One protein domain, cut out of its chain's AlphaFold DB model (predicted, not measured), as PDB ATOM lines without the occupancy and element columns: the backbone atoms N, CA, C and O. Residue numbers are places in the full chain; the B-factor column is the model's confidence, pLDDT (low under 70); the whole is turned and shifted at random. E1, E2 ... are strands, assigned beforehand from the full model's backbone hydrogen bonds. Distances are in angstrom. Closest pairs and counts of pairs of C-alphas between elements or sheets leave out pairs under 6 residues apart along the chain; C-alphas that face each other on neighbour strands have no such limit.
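This is residues 25 to 83 of the 83 residues of an uncharacterized protein of Nitrospira sp (UniProt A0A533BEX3). You are looking at one twisted sheet, a wall of six strands side by side in the order in which they follow along the chain, E1 to E6, with no named helix over either face. The chain folds back at each turn, hairpin after hairpin, and the edge strands E1 and E6 make the two ends of the row. The printed part has 59 residues with six named strands, ordered E1 E2 E3 E4 E5 E6 across the sheet and antiparallel throughout; the class is all strand. The whole is compact, with a radius of gyration of the C-alphas of 11.7 A and spans of 35 by 25 by 16 A.

Find C-alpha 25 at (10.878, 14.141, -46.249), where E1, residues 25 to 28, begins; it is 9.6 A long. Next come E2, residues 34 to 40, the longest strand by residues at 15.6 A, and E3, residues 46 to 51, which runs 16.6 A from C-alpha 46 at (1.378, 20.843, -47.926). E4 holds residues 57 to 61 over 13.5 A, and E5 residues 69 to 73 over 13.6 A. E6, residues 78 to 82, covers 11.0 A and ends at C-alpha 82 at (-12.864, 13.138, -43.423).

The six strands form a meander, each strand the antiparallel neighbour of the one before. Begin at the inner hairpin of E3 and E4, at 157 degrees between their directions: C-alphas 49 and 60 face each other at 4.6 A, and N 50 and O 59 are within hydrogen-bond range at 2.8 A. On one side of E3 look for E2, at 172 degrees, where C-alphas 36 and 50 face each other at 4.4 A and N 51 is 2.8 A from O 35. Beyond it, the edge strand E1 stands at 175 degrees to E2, with N 25 and O 38 at 2.8 A. On the other side, E5 stands at 164 degrees to E4, with N 60 and O 70 at 2.8 A. The edge strand E6 stands at 175 degrees to E5, with N 71 and O 80 at 2.8 A. E1 and E6 are apart. From edge to edge the strands' lines turn by 42 degrees, and the sheet's C-alphas lie up to 5.0 A off its best plane.

The two C-alphas farthest apart are those of Arg 31 and Arg 66, at 34.5 A. The printed part has no cut, and residue 83 is the chain's last. The link from E4 to E5, 7 residues, is short; the other four links are tight. The mean pLDDT of the printed part is 95.5, and no printed residue is under 70.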
ATOM      1  N   PHE A  25      10.412  15.251 -47.077       95.44
ATOM      2  CA  PHE A  25      10.878  14.141 -46.249       95.44
ATOM      3  C   PHE A  25      10.263  12.831 -46.728       95.44
ATOM      4  O   PHE A  25       9.045  12.671 -46.692       95.44
ATOM      5  N   LEU A  26      11.104  11.860 -47.086       96.12
ATOM      6  CA  LEU A  26      10.671  10.537 -47.532       96.12
ATOM      7  C   LEU A  26      10.979   9.459 -46.489       96.12
ATOM      8  O   LEU A  26      12.112   9.316 -46.030       96.12
ATOM      9  N   LEU A  27       9.986   8.626 -46.179       97.06
ATOM     10  CA  LEU A  27      10.200   7.361 -45.478       97.06
ATOM     11  C   LEU A  27      10.464   6.260 -46.504       97.06
ATOM     12  O   LEU A  27       9.546   5.858 -47.221       97.06
ATOM     13  N   LEU A  28      11.692   5.747 -46.559       97.12
ATOM     14  CA  LEU A  28      12.076   4.662 -47.462       97.12
ATOM     15  C   LEU A  28      11.962   3.291 -46.773       97.12
ATOM     16  O   LEU A  28      12.264   3.153 -45.589       97.12
ATOM     17  N   ASP A  29      11.533   2.263 -47.510       95.81
ATOM     18  CA  ASP A  29      11.627   0.871 -47.059       95.81
ATOM     19  C   ASP A  29      13.055   0.313 -47.217       95.81
ATOM     20  O   ASP A  29      13.947   0.966 -47.756       95.81
ATOM     21  N   SER A  30      13.286  -0.926 -46.772       96.81
ATOM     22  CA  SER A  30      14.605  -1.579 -46.842       96.81
ATOM     23  C   SER A  30      15.142  -1.800 -48.262       96.81
ATOM     24  O   SER A  30      16.294  -2.188 -48.422       96.81
ATOM     25  N   ARG A  31      14.321  -1.576 -49.294       96.00
ATOM     26  CA  ARG A  31      14.702  -1.644 -50.710       96.00
ATOM     27  C   ARG A  31      14.826  -0.251 -51.335       96.00
ATOM     28  O   ARG A  31      14.965  -0.152 -52.548       96.00
ATOM     29  N   GLY A  32      14.734   0.811 -50.533       96.00
ATOM     30  CA  GLY A  32      14.802   2.197 -50.986       96.00
ATOM     31  C   GLY A  32      13.497   2.735 -51.580       96.00
ATOM     32  O   GLY A  32      13.498   3.825 -52.144       96.00
ATOM     33  N   LYS A  33      12.370   2.015 -51.478       95.56
ATOM     34  CA  LYS A  33      11.085   2.505 -52.000       95.56
ATOM     35  C   LYS A  33      10.452   3.485 -51.014       95.56
ATOM     36  O   LYS A  33      10.248   3.119 -49.860       95.56
ATOM     37  N   ALA A  34      10.040   4.664 -51.476       95.69
ATOM     38  CA  ALA A  34       9.266   5.604 -50.668       95.69
ATOM     39  C   ALA A  34       7.894   5.029 -50.268       95.69
ATOM     40  O   ALA A  34       7.164   4.449 -51.080       95.69
ATOM     41  N   ARG A  35       7.559   5.163 -48.985       97.00
ATOM     42  CA  ARG A  35       6.339   4.655 -48.340       97.00
ATOM     43  C   ARG A  35       5.585   5.723 -47.570       97.00
ATOM     44  O   ARG A  35       4.410   5.510 -47.284       97.00
ATOM     45  N   ALA A  36       6.228   6.843 -47.281       97.69
ATOM     46  CA  ALA A  36       5.553   8.066 -46.903       97.69
ATOM     47  C   ALA A  36       6.334   9.277 -47.415       97.69
ATOM     48  O   ALA A  36       7.540   9.161 -47.639       97.69
ATOM     49  N   GLY A  37       5.638  10.394 -47.586       96.81
ATOM     50  CA  GLY A  37       6.207  11.681 -47.969       96.81
ATOM     51  C   GLY A  37       5.541  12.802 -47.181       96.81
ATOM     52  O   GLY A  37       4.320  12.776 -47.036       96.81
ATOM     53  N   LEU A  38       6.330  13.740 -46.659       96.69
ATOM     54  CA  LEU A  38       5.869  15.036 -46.156       96.69
ATOM     55  C   LEU A  38       6.559  16.119 -46.976       96.69
ATOM     56  O   LEU A  38       7.785  16.191 -46.953       96.69
ATOM     57  N   GLY A  39       5.798  16.958 -47.663       94.62
ATOM     58  CA  GLY A  39       6.374  17.996 -48.508       94.62
ATOM     59  C   GLY A  39       5.316  18.888 -49.128       94.62
ATOM     60  O   GLY A  39       4.147  18.842 -48.739       94.62
ATOM     61  N   LEU A  40       5.763  19.695 -50.083       92.75
ATOM     62  CA  LEU A  40       4.898  20.532 -50.902       92.75
ATOM     63  C   LEU A  40       4.611  19.841 -52.236       92.75
ATOM     64  O   LEU A  40       5.489  19.195 -52.809       92.75
ATOM     65  N   ASP A  41       3.387  19.979 -52.736       86.25
ATOM     66  CA  ASP A  41       3.039  19.558 -54.089       86.25
ATOM     67  C   ASP A  41       3.421  20.622 -55.144       86.25
ATOM     68  O   ASP A  41       4.033  21.649 -54.843       86.25
ATOM     69  N   ALA A  42       3.059  20.389 -56.410       86.88
ATOM     70  CA  ALA A  42       3.376  21.305 -57.510       86.88
ATOM     71  C   ALA A  42       2.698  22.687 -57.402       86.88
ATOM     72  O   ALA A  42       3.127  23.627 -58.072       86.88
ATOM     73  N   ASN A  43       1.652  22.811 -56.582       89.19
ATOM     74  CA  ASN A  43       0.958  24.063 -56.303       89.19
ATOM     75  C   ASN A  43       1.483  24.743 -55.026       89.19
ATOM     76  O   ASN A  43       1.062  25.856 -54.715       89.19
ATOM     77  N   GLY A  44       2.415  24.107 -54.307       90.81
ATOM     78  CA  GLY A  44       2.918  24.580 -53.020       90.81
ATOM     79  C   GLY A  44       2.022  24.207 -51.835       90.81
ATOM     80  O   GLY A  44       2.226  24.747 -50.749       90.81
ATOM     81  N   GLU A  45       1.049  23.314 -52.027       92.06
ATOM     82  CA  GLU A  45       0.167  22.824 -50.965       92.06
ATOM     83  C   GLU A  45       0.888  21.761 -50.137       92.06
ATOM     84  O   GLU A  45       1.626  20.927 -50.670       92.06
ATOM     85  N   VAL A  46       0.691  21.782 -48.819       94.31
ATOM     86  CA  VAL A  46       1.378  20.843 -47.926       94.31
ATOM     87  C   VAL A  46       0.640  19.508 -47.872       94.31
ATOM     88  O   VAL A  46      -0.576  19.451 -47.711       94.31
ATOM     89  N   GLY A  47       1.378  18.403 -47.950       95.62
ATOM     90  CA  GLY A  47       0.794  17.066 -47.914       95.62
ATOM     91  C   GLY A  47       1.605  16.080 -47.088       95.62
ATOM     92  O   GLY A  47       2.832  16.049 -47.161       95.62
ATOM     93  N   LEU A  48       0.904  15.222 -46.345       97.69
ATOM     94  CA  LEU A  48       1.439  13.975 -45.805       97.69
ATOM     95  C   LEU A  48       0.770  12.799 -46.518       97.69
ATOM     96  O   LEU A  48      -0.447  12.633 -46.474       97.69
ATOM     97  N   VAL A  49       1.578  11.948 -47.138       97.38
ATOM     98  CA  VAL A  49       1.119  10.782 -47.894       97.38
ATOM     99  C   VAL A  49       1.687   9.524 -47.259       97.38
ATOM    100  O   VAL A  49       2.889   9.443 -47.040       97.38
ATOM    101  N   LEU A  50       0.856   8.513 -47.000       98.38
ATOM    102  CA  LEU A  50       1.277   7.176 -46.577       98.38
ATOM    103  C   LEU A  50       0.807   6.147 -47.596       98.38
ATOM    104  O   LEU A  50      -0.382   6.020 -47.870       98.38
ATOM    105  N   THR A  51       1.739   5.356 -48.113       97.88
ATOM    106  CA  THR A  51       1.470   4.318 -49.108       97.88
ATOM    107  C   THR A  51       1.613   2.933 -48.481       97.88
ATOM    108  O   THR A  51       2.643   2.588 -47.893       97.88
ATOM    109  N   SER A  52       0.588   2.100 -48.633       96.56
ATOM    110  CA  SER A  52       0.566   0.678 -48.234       96.56
ATOM    111  C   SER A  52       1.677  -0.167 -48.887       96.56
ATOM    112  O   SER A  52       2.326   0.247 -49.849       96.56
ATOM    113  N   LYS A  53       1.955  -1.361 -48.337       94.69
ATOM    114  CA  LYS A  53       3.118  -2.191 -48.731       94.69
ATOM    115  C   LYS A  53       3.080  -2.641 -50.180       94.69
ATOM    116  O   LYS A  53       4.106  -2.625 -50.862       94.69
ATOM    117  N   ASP A  54       1.897  -3.003 -50.631       94.62
ATOM    118  CA  ASP A  54       1.591  -3.375 -52.006       94.62
ATOM    119  C   ASP A  54       1.402  -2.152 -52.927       94.62
ATOM    120  O   ASP A  54       1.385  -2.287 -54.150       94.62
ATOM    121  N   GLY A  55       1.319  -0.943 -52.362       94.69
ATOM    122  CA  GLY A  55       1.035   0.288 -53.092       94.69
ATOM    123  C   GLY A  55      -0.403   0.377 -53.599       94.69
ATOM    124  O   GLY A  55      -0.657   1.121 -54.540       94.69
ATOM    125  N   ASN A  56      -1.330  -0.406 -53.041       97.06
ATOM    126  CA  ASN A  56      -2.723  -0.416 -53.491       97.06
ATOM    127  C   ASN A  56      -3.597   0.615 -52.787       97.06
ATOM    128  O   ASN A  56      -4.713   0.865 -53.222       97.06
ATOM    129  N   ARG A  57      -3.108   1.193 -51.695       98.06
ATOM    130  CA  ARG A  57      -3.802   2.211 -50.911       98.06
ATOM    131  C   ARG A  57      -2.871   3.329 -50.496       98.06
ATOM    132  O   ARG A  57      -1.733   3.053 -50.094       98.06
ATOM    133  N   THR A  58      -3.427   4.528 -50.501       98.06
ATOM    134  CA  THR A  58      -2.785   5.759 -50.069       98.06
ATOM    135  C   THR A  58      -3.680   6.466 -49.061       98.06
ATOM    136  O   THR A  58      -4.866   6.652 -49.323       98.06
ATOM    137  N   LEU A  59      -3.121   6.831 -47.909       98.31
ATOM    138  CA  LEU A  59      -3.737   7.753 -46.961       98.31
ATOM    139  C   LEU A  59      -3.076   9.117 -47.148       98.31
ATOM    140  O   LEU A  59      -1.861   9.222 -46.992       98.31
ATOM    141  N   THR A  60      -3.864  10.129 -47.477       97.19
ATOM    142  CA  THR A  60      -3.400  11.505 -47.662       97.19
ATOM    143  C   THR A  60      -3.977  12.380 -46.562       97.19
ATOM    144  O   THR A  60      -5.159  12.249 -46.247       97.19
ATOM    145  N   LEU A  61      -3.146  13.259 -46.011       97.62
ATOM    146  CA  LEU A  61      -3.528  14.405 -45.199       97.62
ATOM    147  C   LEU A  61      -3.072  15.674 -45.933       97.62
ATOM    148  O   LEU A  61      -1.871  15.851 -46.121       97.62
ATOM    149  N   SER A  62      -4.007  16.528 -46.341       95.94
ATOM    150  CA  SER A  62      -3.738  17.845 -46.931       95.94
ATOM    151  C   SER A  62      -4.687  18.873 -46.306       95.94
ATOM    152  O   SER A  62      -5.897  18.732 -46.456       95.94
ATOM    153  N   PRO A  63      -4.188  19.883 -45.576       93.75
ATOM    154  CA  PRO A  63      -5.031  20.898 -44.949       93.75
ATOM    155  C   PRO A  63      -5.644  21.880 -45.957       93.75
ATOM    156  O   PRO A  63      -6.599  22.572 -45.613       93.75
ATOM    157  N   ASP A  64      -5.112  21.934 -47.180       91.38
ATOM    158  CA  ASP A  64      -5.576  22.823 -48.251       91.38
ATOM    159  C   ASP A  64      -6.784  22.230 -49.010       91.38
ATOM    160  O   ASP A  64      -7.499  22.906 -49.752       91.38
ATOM    161  N   ASP A  65      -7.068  20.950 -48.766       90.25
ATOM    162  CA  ASP A  65      -8.098  20.167 -49.428       90.25
ATOM    163  C   ASP A  65      -9.429  20.195 -48.641       90.25
ATOM    164  O   ASP A  65      -9.458  20.127 -47.414       90.25
ATOM    165  N   ARG A  66     -10.584  20.210 -49.331       89.75
ATOM    166  CA  ARG A  66     -11.917  20.248 -48.665       89.75
ATOM    167  C   ARG A  66     -12.207  19.041 -47.769       89.75
ATOM    168  O   ARG A  66     -13.063  19.109 -46.890       89.75
ATOM    169  N   SER A  67     -11.586  17.912 -48.072       93.31
ATOM    170  CA  SER A  67     -11.570  16.745 -47.199       93.31
ATOM    171  C   SER A  67     -10.122  16.526 -46.838       93.31
ATOM    172  O   SER A  67      -9.379  15.996 -47.670       93.31
ATOM    173  N   ALA A  68      -9.728  16.972 -45.646       95.50
ATOM    174  CA  ALA A  68      -8.324  17.013 -45.296       95.50
ATOM    175  C   ALA A  68      -7.703  15.620 -45.267       95.50
ATOM    176  O   ALA A  68      -6.518  15.478 -45.544       95.50
ATOM    177  N   ILE A  69      -8.491  14.576 -44.976       97.75
ATOM    178  CA  ILE A  69      -8.004  13.199 -44.909       97.75
ATOM    179  C   ILE A  69      -8.723  12.332 -45.936       97.75
ATOM    180  O   ILE A  69      -9.952  12.269 -45.954       97.75
ATOM    181  N   LYS A  70      -7.967  11.606 -46.762       98.06
ATOM    182  CA  LYS A  70      -8.511  10.696 -47.783       98.06
ATOM    183  C   LYS A  70      -7.787   9.358 -47.752       98.06
ATOM    184  O   LYS A  70      -6.562   9.316 -47.811       98.06
ATOM    185  N   LEU A  71      -8.537   8.259 -47.724       98.50
ATOM    186  CA  LEU A  71      -8.030   6.919 -48.018       98.50
ATOM    187  C   LEU A  71      -8.464   6.534 -49.432       98.50
ATOM    188  O   LEU A  71      -9.654   6.374 -49.703       98.50
ATOM    189  N   VAL A  72      -7.496   6.357 -50.322       98.31
ATOM    190  CA  VAL A  72      -7.718   6.136 -51.753       98.31
ATOM    191  C   VAL A  72      -7.117   4.797 -52.159       98.31
ATOM    192  O   VAL A  72      -6.004   4.459 -51.761       98.31
ATOM    193  N   GLU A  73      -7.852   4.011 -52.941       98.06
ATOM    194  CA  GLU A  73      -7.344   2.801 -53.582       98.06
ATOM    195  C   GLU A  73      -6.682   3.126 -54.928       98.06
ATOM    196  O   GLU A  73      -7.013   4.109 -55.598       98.06
ATOM    197  N   ARG A  74      -5.761   2.265 -55.363       95.00
ATOM    198  CA  ARG A  74      -5.188   2.281 -56.709       95.00
ATOM    199  C   ARG A  74      -6.311   2.368 -57.749       95.00
ATOM    200  O   ARG A  74      -7.254   1.587 -57.723       95.00
ATOM    201  N   GLY A  75      -6.184   3.320 -58.671       94.00
ATOM    202  CA  GLY A  75      -7.236   3.660 -59.635       94.00
ATOM    203  C   GLY A  75      -8.087   4.866 -59.225       94.00
ATOM    204  O   GLY A  75      -8.961   5.264 -59.984       94.00
ATOM    205  N   GLY A  76      -7.822   5.472 -58.062       95.75
ATOM    206  CA  GLY A  76      -8.421   6.747 -57.648       95.75
ATOM    207  C   GLY A  76      -9.737   6.615 -56.883       95.75
ATOM    208  O   GLY A  76     -10.356   7.620 -56.543       95.75
ATOM    209  N   ARG A  77     -10.179   5.390 -56.577       97.56
ATOM    210  CA  ARG A  77     -11.409   5.159 -55.817       97.56
ATOM    211  C   ARG A  77     -11.224   5.584 -54.361       97.56
ATOM    212  O   ARG A  77     -10.430   4.984 -53.637       97.56
ATOM    213  N   VAL A  78     -11.986   6.580 -53.915       97.62
ATOM    214  CA  VAL A  78     -12.014   7.000 -52.507       97.62
ATOM    215  C   VAL A  78     -12.741   5.931 -51.687       97.62
ATOM    216  O   VAL A  78     -13.908   5.633 -51.929       97.62
ATOM    217  N   LEU A  79     -12.030   5.323 -50.737       98.19
ATOM    218  CA  LEU A  79     -12.573   4.336 -49.801       98.19
ATOM    219  C   LEU A  79     -13.218   5.009 -48.592       98.19
ATOM    220  O   LEU A  79     -14.197   4.503 -48.049       98.19
ATOM    221  N   TRP A  80     -12.631   6.121 -48.153       98.38
ATOM    222  CA  TRP A  80     -13.066   6.897 -47.002       98.38
ATOM    223  C   TRP A  80     -12.458   8.301 -47.062       98.38
ATOM    224  O   TRP A  80     -11.370   8.478 -47.615       98.38
ATOM    225  N   GLN A  81     -13.136   9.283 -46.474       98.12
ATOM    226  CA  GLN A  81     -12.619  10.640 -46.317       98.12
ATOM    227  C   GLN A  81     -13.176  11.302 -45.051       98.12
ATOM    228  O   GLN A  81     -14.275  10.956 -44.609       98.12
ATOM    229  N   ALA A  82     -12.440  12.271 -44.515       96.75
ATOM    230  CA  ALA A  82     -12.864  13.138 -43.423       96.75
ATOM    231  C   ALA A  82     -12.514  14.605 -43.716       96.75
ATOM    232  O   ALA A  82     -11.568  14.854 -44.473       96.75
ATOM    233  N   PRO A  83     -13.295  15.547 -43.151       92.88
ATOM    234  CA  PRO A  83     -12.931  16.955 -43.134       92.88
ATOM    235  C   PRO A  83     -11.643  17.189 -42.345       92.88
ATOM    236  O   PRO A  83     -11.369  16.422 -41.390       92.88
TER     237      PRO A  83